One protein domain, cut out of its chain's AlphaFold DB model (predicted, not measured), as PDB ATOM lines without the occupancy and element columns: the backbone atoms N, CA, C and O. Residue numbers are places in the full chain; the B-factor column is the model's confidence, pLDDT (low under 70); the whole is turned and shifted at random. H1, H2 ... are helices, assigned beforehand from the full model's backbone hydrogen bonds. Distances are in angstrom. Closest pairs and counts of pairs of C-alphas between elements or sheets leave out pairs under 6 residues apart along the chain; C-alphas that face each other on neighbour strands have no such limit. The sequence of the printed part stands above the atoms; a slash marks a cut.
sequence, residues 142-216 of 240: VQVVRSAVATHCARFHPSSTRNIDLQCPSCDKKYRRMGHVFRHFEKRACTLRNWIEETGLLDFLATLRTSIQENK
ATOM      1  N   VAL A 142     -40.944 -22.818  -8.552       79.56
ATOM      2  CA  VAL A 142     -41.151 -22.144  -9.852       79.56
ATOM      3  C   VAL A 142     -40.110 -22.578 -10.898       79.56
ATOM      4  O   VAL A 142     -40.414 -22.606 -12.089       79.56
ATOM      5  N   GLN A 143     -38.901 -22.967 -10.477       79.81
ATOM      6  CA  GLN A 143     -37.848 -23.431 -11.380       79.81
ATOM      7  C   GLN A 143     -38.114 -24.842 -11.926       79.81
ATOM      8  O   GLN A 143     -37.919 -25.070 -13.119       79.81
ATOM      9  N   VAL A 144     -38.636 -25.762 -11.103       82.81
ATOM     10  CA  VAL A 144     -39.093 -27.092 -11.559       82.81
ATOM     11  C   VAL A 144     -40.210 -26.937 -12.595       82.81
ATOM     12  O   VAL A 144     -40.172 -27.558 -13.657       82.81
ATOM     13  N   VAL A 145     -41.162 -26.037 -12.328       82.50
ATOM     14  CA  VAL A 145     -42.276 -25.729 -13.239       82.50
ATOM     15  C   VAL A 145     -41.770 -25.147 -14.564       82.50
ATOM     16  O   VAL A 145     -42.171 -25.611 -15.630       82.50
ATOM     17  N   ARG A 146     -40.845 -24.177 -14.520       81.81
ATOM     18  CA  ARG A 146     -40.208 -23.599 -15.717       81.81
ATOM     19  C   ARG A 146     -39.451 -24.635 -16.543       81.81
ATOM     20  O   ARG A 146     -39.576 -24.621 -17.764       81.81
ATOM     21  N   SER A 147     -38.699 -25.523 -15.892       82.38
ATOM     22  CA  SER A 147     -37.950 -26.595 -16.555       82.38
ATOM     23  C   SER A 147     -38.886 -27.548 -17.306       82.38
ATOM     24  O   SER A 147     -38.726 -27.755 -18.506       82.38
ATOM     25  N   ALA A 148     -39.942 -28.038 -16.648       83.38
ATOM     26  CA  ALA A 148     -40.918 -28.923 -17.283       83.38
ATOM     27  C   ALA A 148     -41.669 -28.249 -18.448       83.38
ATOM     28  O   ALA A 148     -41.890 -28.880 -19.482       83.38
ATOM     29  N   VAL A 149     -42.018 -26.959 -18.322       80.75
ATOM     30  CA  VAL A 149     -42.605 -26.184 -19.429       80.75
ATOM     31  C   VAL A 149     -41.616 -26.057 -20.591       80.75
ATOM     32  O   VAL A 149     -42.020 -26.248 -21.734       80.75
ATOM     33  N   ALA A 150     -40.329 -25.803 -20.335       79.88
ATOM     34  CA  ALA A 150     -39.307 -25.726 -21.382       79.88
ATOM     35  C   ALA A 150     -39.107 -27.071 -22.110       79.88
ATOM     36  O   ALA A 150     -39.090 -27.094 -23.341       79.88
ATOM     37  N   THR A 151     -39.046 -28.191 -21.382       82.25
ATOM     38  CA  THR A 151     -38.981 -29.548 -21.961       82.25
ATOM     39  C   THR A 151     -40.194 -29.848 -22.839       82.25
ATOM     40  O   THR A 151     -40.051 -30.374 -23.942       82.25
ATOM     41  N   HIS A 152     -41.391 -29.467 -22.389       80.62
ATOM     42  CA  HIS A 152     -42.610 -29.596 -23.181       80.62
ATOM     43  C   HIS A 152     -42.569 -28.722 -24.452       80.62
ATOM     44  O   HIS A 152     -42.860 -29.214 -25.543       80.62
ATOM     45  N   CYS A 153     -42.116 -27.465 -24.353       76.94
ATOM     46  CA  CYS A 153     -41.925 -26.590 -25.517       76.94
ATOM     47  C   CYS A 153     -40.944 -27.180 -26.534       76.94
ATOM     48  O   CYS A 153     -41.211 -27.132 -27.727       76.94
ATOM     49  N   ALA A 154     -39.829 -27.761 -26.083       78.62
ATOM     50  CA  ALA A 154     -38.835 -28.350 -26.979       78.62
ATOM     51  C   ALA A 154     -39.395 -29.528 -27.800       78.62
ATOM     52  O   ALA A 154     -38.967 -29.735 -28.932       78.62
ATOM     53  N   ARG A 155     -40.364 -30.276 -27.249       76.56
ATOM     54  CA  ARG A 155     -41.029 -31.405 -27.923       76.56
ATOM     55  C   ARG A 155     -42.159 -30.966 -28.859       76.56
ATOM     56  O   ARG A 155     -42.222 -31.442 -29.986       76.56
ATOM     57  N   PHE A 156     -43.043 -30.078 -28.400       71.12
ATOM     58  CA  PHE A 156     -44.301 -29.755 -29.095       71.12
ATOM     59  C   PHE A 156     -44.303 -28.378 -29.791       71.12
ATOM     60  O   PHE A 156     -45.155 -28.113 -30.639       71.12
ATOM     61  N   HIS A 157     -43.347 -27.498 -29.476       68.56
ATOM     62  CA  HIS A 157     -43.241 -26.123 -29.991       68.56
ATOM     63  C   HIS A 157     -41.785 -25.714 -30.351       68.56
ATOM     64  O   HIS A 157     -41.311 -24.665 -29.899       68.56
ATOM     65  N   PRO A 158     -41.052 -26.493 -31.176       60.78
ATOM     66  CA  PRO A 158     -39.610 -26.306 -31.413       60.78
ATOM     67  C   PRO A 158     -39.210 -24.972 -32.080       60.78
ATOM     68  O   PRO A 158     -38.033 -24.620 -32.096       60.78
ATOM     69  N   SER A 159     -40.164 -24.204 -32.617       56.44
ATOM     70  CA  SER A 159     -39.912 -22.947 -33.342       56.44
ATOM     71  C   SER A 159     -39.737 -21.704 -32.445       56.44
ATOM     72  O   SER A 159     -39.317 -20.650 -32.934       56.44
ATOM     73  N   SER A 160     -40.057 -21.779 -31.146       54.16
ATOM     74  CA  SER A 160     -40.071 -20.620 -30.230       54.16
ATOM     75  C   SER A 160     -38.672 -20.273 -29.691       54.16
ATOM     76  O   SER A 160     -38.282 -20.652 -28.592       54.16
ATOM     77  N   THR A 161     -37.902 -19.513 -30.474       50.06
ATOM     78  CA  THR A 161     -36.437 -19.357 -30.318       50.06
ATOM     79  C   THR A 161     -35.935 -18.183 -29.459       50.06
ATOM     80  O   THR A 161     -34.724 -17.980 -29.389       50.06
ATOM     81  N   ARG A 162     -36.794 -17.389 -28.792       49.12
ATOM     82  CA  ARG A 162     -36.325 -16.268 -27.924       49.12
ATOM     83  C   ARG A 162     -37.248 -15.803 -26.792       49.12
ATOM     84  O   ARG A 162     -36.834 -14.996 -25.965       49.12
ATOM     85  N   ASN A 163     -38.474 -16.303 -26.734       53.25
ATOM     86  CA  ASN A 163     -39.393 -16.158 -25.607       53.25
ATOM     87  C   ASN A 163     -40.168 -17.474 -25.492       53.25
ATOM     88  O   ASN A 163     -40.362 -18.144 -26.507       53.25
ATOM     89  N   ILE A 164     -40.624 -17.838 -24.289       57.78
ATOM     90  CA  ILE A 164     -41.491 -19.015 -24.094       57.78
ATOM     91  C   ILE A 164     -42.919 -18.624 -24.507       57.78
ATOM     92  O   ILE A 164     -43.826 -18.490 -23.687       57.78
ATOM     93  N   ASP A 165     -43.079 -18.360 -25.803       63.62
ATOM     94  CA  ASP A 165     -44.359 -18.142 -26.454       63.62
ATOM     95  C   ASP A 165     -44.929 -19.517 -26.818       63.62
ATOM     96  O   ASP A 165     -44.567 -20.126 -27.828       63.62
ATOM     97  N   LEU A 166     -45.808 -20.012 -25.949       73.00
ATOM     98  CA  LEU A 166     -46.594 -21.223 -26.148       73.00
ATOM     99  C   LEU A 166     -47.653 -20.942 -27.216       73.00
ATOM    100  O   LEU A 166     -48.486 -20.049 -27.030       73.00
ATOM    101  N   GLN A 167     -47.627 -21.672 -28.328       74.44
ATOM    102  CA  GLN A 167     -48.515 -21.444 -29.467       74.44
ATOM    103  C   GLN A 167     -49.622 -22.500 -29.513       74.44
ATOM    104  O   GLN A 167     -49.355 -23.696 -29.467       74.44
ATOM    105  N   CYS A 168     -50.879 -22.064 -29.624       75.38
ATOM    106  CA  CYS A 168     -52.005 -22.975 -29.825       75.38
ATOM    107  C   CYS A 168     -51.939 -23.621 -31.228       75.38
ATOM    108  O   CYS A 168     -52.057 -22.873 -32.201       75.38
ATOM    109  N   PRO A 169     -51.861 -24.965 -31.361       68.00
ATOM    110  CA  PRO A 169     -51.677 -25.636 -32.658       68.00
ATOM    111  C   PRO A 169     -52.788 -25.417 -33.699       68.00
ATOM    112  O   PRO A 169     -52.586 -25.686 -34.874       68.00
ATOM    113  N   SER A 170     -53.975 -24.957 -33.281       69.31
ATOM    114  CA  SER A 170     -55.158 -24.825 -34.152       69.31
ATOM    115  C   SER A 170     -55.567 -23.380 -34.453       69.31
ATOM    116  O   SER A 170     -56.487 -23.173 -35.243       69.31
ATOM    117  N   CYS A 171     -54.976 -22.376 -33.801       75.31
ATOM    118  CA  CYS A 171     -55.322 -20.971 -34.070       75.31
ATOM    119  C   CYS A 171     -54.160 -19.984 -33.896       75.31
ATOM    120  O   CYS A 171     -54.400 -18.781 -33.814       75.31
ATOM    121  N   ASP A 172     -52.931 -20.491 -33.765       74.44
ATOM    122  CA  ASP A 172     -51.660 -19.757 -33.701       74.44
ATOM    123  C   ASP A 172     -51.543 -18.646 -32.644       74.44
ATOM    124  O   ASP A 172     -50.554 -17.912 -32.585       74.44
ATOM    125  N   LYS A 173     -52.516 -18.553 -31.731       79.94
ATOM    126  CA  LYS A 173     -52.476 -17.647 -30.582       79.94
ATOM    127  C   LYS A 173     -51.315 -18.020 -29.667       79.94
ATOM    128  O   LYS A 173     -51.197 -19.173 -29.250       79.94
ATOM    129  N   LYS A 174     -50.501 -17.017 -29.338       81.81
ATOM    130  CA  LYS A 174     -49.308 -17.130 -28.493       81.81
ATOM    131  C   LYS A 174     -49.601 -16.711 -27.055       81.81
ATOM    132  O   LYS A 174     -50.308 -15.730 -26.817       81.81
ATOM    133  N   TYR A 175     -49.019 -17.429 -26.101       80.88
ATOM    134  CA  TYR A 175     -49.206 -17.224 -24.669       80.88
ATOM    135  C   TYR A 175     -47.871 -17.327 -23.928       80.88
ATOM    136  O   TYR A 175     -47.114 -18.263 -24.138       80.88
ATOM    137  N   ARG A 176     -47.615 -16.415 -22.983       78.50
ATOM    138  CA  ARG A 176     -46.378 -16.404 -22.171       78.50
ATOM    139  C   ARG A 176     -46.392 -17.346 -20.954       78.50
ATOM    140  O   ARG A 176     -45.469 -17.307 -20.147       78.50
ATOM    141  N   ARG A 177     -47.490 -18.081 -20.744       81.12
ATOM    142  CA  ARG A 177     -47.781 -18.878 -19.538       81.12
ATOM    143  C   ARG A 177     -48.675 -20.061 -19.869       81.12
ATOM    144  O   ARG A 177     -49.649 -19.892 -20.606       81.12
ATOM    145  N   MET A 178     -48.402 -21.219 -19.283       81.12
ATOM    146  CA  MET A 178     -49.151 -22.445 -19.551       81.12
ATOM    147  C   MET A 178     -50.571 -22.370 -18.969       81.12
ATOM    148  O   MET A 178     -51.526 -22.812 -19.608       81.12
ATOM    149  N   GLY A 179     -50.763 -21.678 -17.838       84.00
ATOM    150  CA  GLY A 179     -52.103 -21.414 -17.293       84.00
ATOM    151  C   GLY A 179     -53.016 -20.637 -18.257       84.00
ATOM    152  O   GLY A 179     -54.231 -20.846 -18.284       84.00
ATOM    153  N   HIS A 180     -52.443 -19.787 -19.120       85.88
ATOM    154  CA  HIS A 180     -53.197 -19.062 -20.149       85.88
ATOM    155  C   HIS A 180     -53.590 -19.964 -21.329       85.88
ATOM    156  O   HIS A 180     -54.698 -19.819 -21.849       85.88
ATOM    157  N   VAL A 181     -52.720 -20.906 -21.710       80.38
ATOM    158  CA  VAL A 181     -52.977 -21.915 -22.751       80.38
ATOM    159  C   VAL A 181     -54.125 -22.834 -22.329       80.38
ATOM    160  O   VAL A 181     -55.113 -22.964 -23.051       80.38
ATOM    161  N   PHE A 182     -54.070 -23.391 -21.116       80.38
ATOM    162  CA  PHE A 182     -55.146 -24.242 -20.597       80.38
ATOM    163  C   PHE A 182     -56.473 -23.482 -20.500       80.38
ATOM    164  O   PHE A 182     -57.500 -23.978 -20.954       80.38
ATOM    165  N   ARG A 183     -56.457 -22.226 -20.030       84.00
ATOM    166  CA  ARG A 183     -57.664 -21.383 -19.964       84.00
ATOM    167  C   ARG A 183     -58.267 -21.083 -21.341       84.00
ATOM    168  O   ARG A 183     -59.477 -20.888 -21.447       84.00
ATOM    169  N   HIS A 184     -57.450 -21.028 -22.391       80.06
ATOM    170  CA  HIS A 184     -57.915 -20.873 -23.770       80.06
ATOM    171  C   HIS A 184     -58.657 -22.123 -24.271       80.06
ATOM    172  O   HIS A 184     -59.733 -21.988 -24.863       80.06
ATOM    173  N   PHE A 185     -58.137 -23.317 -23.977       71.38
ATOM    174  CA  PHE A 185     -58.780 -24.584 -24.330       71.38
ATOM    175  C   PHE A 185     -60.041 -24.869 -23.502       71.38
ATOM    176  O   PHE A 185     -61.084 -25.207 -24.061       71.38
ATOM    177  N   GLU A 186     -59.991 -24.664 -22.183       70.06
ATOM    178  CA  GLU A 186     -61.120 -24.865 -21.262       70.06
ATOM    179  C   GLU A 186     -62.336 -24.004 -21.626       70.06
ATOM    180  O   GLU A 186     -63.471 -24.478 -21.588       70.06
ATOM    181  N   LYS A 187     -62.110 -22.754 -22.052       68.19
ATOM    182  CA  LYS A 187     -63.174 -21.852 -22.519       68.19
ATOM    183  C   LYS A 187     -63.703 -22.178 -23.922       68.19
ATOM    184  O   LYS A 187     -64.543 -21.434 -24.419       68.19
ATOM    185  N   ARG A 188     -63.209 -23.240 -24.578       62.97
ATOM    186  CA  ARG A 188     -63.523 -23.601 -25.976       62.97
ATOM    187  C   ARG A 188     -63.365 -22.418 -26.945       62.97
ATOM    188  O   ARG A 188     -64.083 -22.304 -27.930       62.97
ATOM    189  N   ALA A 189     -62.395 -21.537 -26.684       57.41
ATOM    190  CA  ALA A 189     -62.119 -20.344 -27.494       57.41
ATOM    191  C   ALA A 189     -61.300 -20.658 -28.770       57.41
ATOM    192  O   ALA A 189     -60.608 -19.787 -29.311       57.41
ATOM    193  N   CYS A 190     -61.341 -21.921 -29.197       63.59
ATOM    194  CA  CYS A 190     -60.620 -22.542 -30.297       63.59
ATOM    195  C   CYS A 190     -61.463 -23.698 -30.854       63.59
ATOM    196  O   CYS A 190     -62.257 -24.297 -30.130       63.59
ATOM    197  N   THR A 191     -61.246 -24.041 -32.120       55.69
ATOM    198  CA  THR A 191     -61.853 -25.195 -32.799       55.69
ATOM    199  C   THR A 191     -61.256 -26.541 -32.384       55.69
ATOM    200  O   THR A 191     -61.881 -27.570 -32.639       55.69
ATOM    201  N   LEU A 192     -60.085 -26.549 -31.732       57.50
ATOM    202  CA  LEU A 192     -59.394 -27.763 -31.292       57.50
ATOM    203  C   LEU A 192     -60.238 -28.562 -30.288       57.50
ATOM    204  O   LEU A 192     -60.434 -28.153 -29.141       57.50
ATOM    205  N   ARG A 193     -60.713 -29.732 -30.721       49.47
ATOM    206  CA  ARG A 193     -61.254 -30.777 -29.841       49.47
ATOM    207  C   ARG A 193     -60.118 -31.734 -29.471       49.47
ATOM    208  O   ARG A 193     -59.132 -31.805 -30.190       49.47
ATOM    209  N   ASN A 194     -60.237 -32.418 -28.334       60.00
ATOM    210  CA  ASN A 194     -59.227 -33.349 -27.804       60.00
ATOM    211  C   ASN A 194     -57.817 -32.751 -27.593       60.00
ATOM    212  O   ASN A 194     -56.815 -33.454 -27.655       60.00
ATOM    213  N   TRP A 195     -57.737 -31.465 -27.231       62.56
ATOM    214  CA  TRP A 195     -56.470 -30.768 -26.955       62.56
ATOM    215  C   TRP A 195     -55.543 -31.479 -25.947       62.56
ATOM    216  O   TRP A 195     -54.338 -31.287 -26.004       62.56
ATOM    217  N   ILE A 196     -56.077 -32.317 -25.049       61.44
ATOM    218  CA  ILE A 196     -55.300 -33.116 -24.084       61.44
ATOM    219  C   ILE A 196     -54.292 -34.042 -24.788       61.44
ATOM    220  O   ILE A 196     -53.173 -34.204 -24.298       61.44
ATOM    221  N   GLU A 197     -54.687 -34.629 -25.919       60.97
ATOM    222  CA  GLU A 197     -53.866 -35.535 -26.731       60.97
ATOM    223  C   GLU A 197     -52.936 -34.716 -27.638       60.97
ATOM    224  O   GLU A 197     -51.716 -34.849 -27.562       60.97
ATOM    225  N   GLU A 198     -53.510 -33.777 -28.396       63.19
ATOM    226  CA  GLU A 198     -52.813 -32.913 -29.365       63.19
ATOM    227  C   GLU A 198     -51.726 -32.021 -28.739       63.19
ATOM    228  O   GLU A 198     -50.713 -31.730 -29.372       63.19
ATOM    229  N   THR A 199     -51.902 -31.582 -27.488       66.25
ATOM    230  CA  THR A 199     -50.883 -30.818 -26.748       66.25
ATOM    231  C   THR A 199     -50.142 -31.661 -25.716       66.25
ATOM    232  O   THR A 199     -49.592 -31.094 -24.773       66.25
ATOM    233  N   GLY A 200     -50.171 -32.995 -25.811       70.75
ATOM    234  CA  GLY A 200     -49.402 -33.890 -24.939       70.75
ATOM    235  C   GLY A 200     -49.549 -33.600 -23.440       70.75
ATOM    236  O   GLY A 200     -48.578 -33.727 -22.692       70.75
ATOM    237  N   LEU A 201     -50.735 -33.173 -22.979       72.81
ATOM    238  CA  LEU A 201     -50.933 -32.677 -21.609       72.81
ATOM    239  C   LEU A 201     -50.513 -33.728 -20.576       72.81
ATOM    240  O   LEU A 201     -49.905 -33.403 -19.560       72.81
ATOM    241  N   LEU A 202     -50.818 -34.998 -20.843       71.50
ATOM    242  CA  LEU A 202     -50.486 -36.105 -19.948       71.50
ATOM    243  C   LEU A 202     -48.966 -36.343 -19.847       71.50
ATOM    244  O   LEU A 202     -48.488 -36.615 -18.747       71.50
ATOM    245  N   ASP A 203     -48.204 -36.159 -20.932       77.25
ATOM    246  CA  ASP A 203     -46.728 -36.220 -20.934       77.25
ATOM    247  C   ASP A 203     -46.118 -35.041 -20.158       77.25
ATOM    248  O   ASP A 203     -45.203 -35.221 -19.352       77.25
ATOM    249  N   PHE A 204     -46.684 -33.839 -20.304       81.19
ATOM    250  CA  PHE A 204     -46.295 -32.676 -19.503       81.19
ATOM    251  C   PHE A 204     -46.559 -32.885 -18.002       81.19
ATOM    252  O   PHE A 204     -45.684 -32.624 -17.176       81.19
ATOM    253  N   LEU A 205     -47.737 -33.401 -17.631       78.56
ATOM    254  CA  LEU A 205     -48.084 -33.692 -16.236       78.56
ATOM    255  C   LEU A 205     -47.262 -34.851 -15.652       78.56
ATOM    256  O   LEU A 205     -46.953 -34.833 -14.458       78.56
ATOM    257  N   ALA A 206     -46.886 -35.839 -16.470       78.88
ATOM    258  CA  ALA A 206     -45.947 -36.889 -16.086       78.88
ATOM    259  C   ALA A 206     -44.540 -36.316 -15.856       78.88
ATOM    260  O   ALA A 206     -43.976 -36.529 -14.787       78.88
ATOM    261  N   THR A 207     -44.026 -35.511 -16.790       82.75
ATOM    262  CA  THR A 207     -42.723 -34.830 -16.681       82.75
ATOM    263  C   THR A 207     -42.655 -33.957 -15.425       82.75
ATOM    264  O   THR A 207     -41.722 -34.091 -14.637       82.75
ATOM    265  N   LEU A 208     -43.680 -33.130 -15.171       81.12
ATOM    266  CA  LEU A 208     -43.802 -32.355 -13.930       81.12
ATOM    267  C   LEU A 208     -43.743 -33.250 -12.686       81.12
ATOM    268  O   LEU A 208     -43.042 -32.921 -11.733       81.12
ATOM    269  N   ARG A 209     -44.480 -34.370 -12.671       81.81
ATOM    270  CA  ARG A 209     -44.497 -35.302 -11.536       81.81
ATOM    271  C   ARG A 209     -43.110 -35.892 -11.278       81.81
ATOM    272  O   ARG A 209     -42.674 -35.862 -10.130       81.81
ATOM    273  N   THR A 210     -42.422 -36.358 -12.319       79.62
ATOM    274  CA  THR A 210     -41.065 -36.912 -12.215       79.62
ATOM    275  C   THR A 210     -40.085 -35.860 -11.704       79.62
ATOM    276  O   THR A 210     -39.442 -36.088 -10.686       79.62
ATOM    277  N   SER A 211     -40.060 -34.656 -12.285       80.38
ATOM    278  CA  SER A 211     -39.153 -33.597 -11.823       80.38
ATOM    279  C   SER A 211     -39.431 -33.141 -10.384       80.38
ATOM    280  O   SER A 211     -38.497 -32.776  -9.675       80.38
ATOM    281  N   ILE A 212     -40.678 -33.194  -9.903       74.06
ATOM    282  CA  ILE A 212     -41.015 -32.929  -8.489       74.06
ATOM    283  C   ILE A 212     -40.532 -34.058  -7.563       74.06
ATOM    284  O   ILE A 212     -40.203 -33.783  -6.409       74.06
ATOM    285  N   GLN A 213     -40.493 -35.305  -8.043       70.06
ATOM    286  CA  GLN A 213     -39.948 -36.453  -7.309       70.06
ATOM    287  C   GLN A 213     -38.413 -36.440  -7.283       70.06
ATOM    288  O   GLN A 213     -37.842 -36.691  -6.230       70.06
ATOM    289  N   GLU A 214     -37.754 -36.084  -8.386       69.75
ATOM    290  CA  GLU A 214     -36.290 -35.936  -8.483       69.75
ATOM    291  C   GLU A 214     -35.765 -34.749  -7.662       69.75
ATOM    292  O   GLU A 214     -34.711 -34.838  -7.043       69.75
ATOM    293  N   ASN A 215     -36.516 -33.642  -7.622       65.75
ATOM    294  CA  ASN A 215     -36.216 -32.477  -6.781       65.75
ATOM    295  C   ASN A 215     -36.848 -32.584  -5.382       65.75
ATOM    296  O   ASN A 215     -36.858 -31.612  -4.623       65.75
ATOM    297  N   LYS A 216     -37.400 -33.749  -5.017       63.47
ATOM    298  CA  LYS A 216     -37.738 -34.030  -3.624       63.47
ATOM    299  C   LYS A 216     -36.410 -34.245  -2.893       63.47
ATOM    300  O   LYS A 216     -35.640 -35.091  -3.343       63.47
TER     301      LYS A 216
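Overview. This is residues 142 to 216 of the 240 residues of an uncharacterized protein of Fusarium mangiferae (UniProt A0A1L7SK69). What does the model look like? The longest helix, H1, packs on H4 with the two running opposite ways, and this helix pair makes one end of the domain. At the other end H2 and the short H3 sit more loosely among loops, the largest of which is residues 157 to 177. What is it made of? The printed part has 75 residues with four named helices, in the order H1, H2, H3, H4, and no named strand: its class is all helix. It is compact, with a radius of gyration of the C-alphas of 12.4 A and spans of 39 by 26 by 18 A.

Along the chain. Where is the longest helix? H1 is residues 142 to 156, 20.9 A long, from C-alpha 142 at (-41.151, -22.144, -9.852). Where are the others? H4 is residues 201 to 214, 19.9 A, ending with C-alpha 214 at (-36.290, -35.936, -8.483). H2 is residues 178 to 186, 12.3 A, and H3 is residues 195 to 198, 4.9 A.

Arrangement. What does H1 touch? H1 and H4 touch, the closest C-alphas being those of Ala 148 and Leu 208, 5.6 A apart, at a steep tilt of 40 degrees, opposite ways. How do H2 and H3 stand? H2 is close to H1 but not clearly touching, with the C-alphas of Val 149 and Met 178 closest at 7.5 A. H2 and H3 are also close but not clearly touching, at 7.1 A between the C-alphas of Phe 185 and Trp 195; H2 and H4 are apart. What do the helix backbones show? Every O i to N i+4 pair is within hydrogen-bond range in H1, H2 and H4; H3 is too short for such a pair.

Size, cuts and confidence. How far does it reach? The two C-alphas farthest apart, of Thr 191 and Lys 216, are 38.9 A apart. Is it unbroken? The printed part has no cut; the link from H1 to H2 is long, and residues 166 to 167 in it pair antiparallel with residues 174 to 175. Where is confidence low? pLDDT is under 70 in residues 157 to 165, 169 to 170, 187 to 199 and 214 to 216.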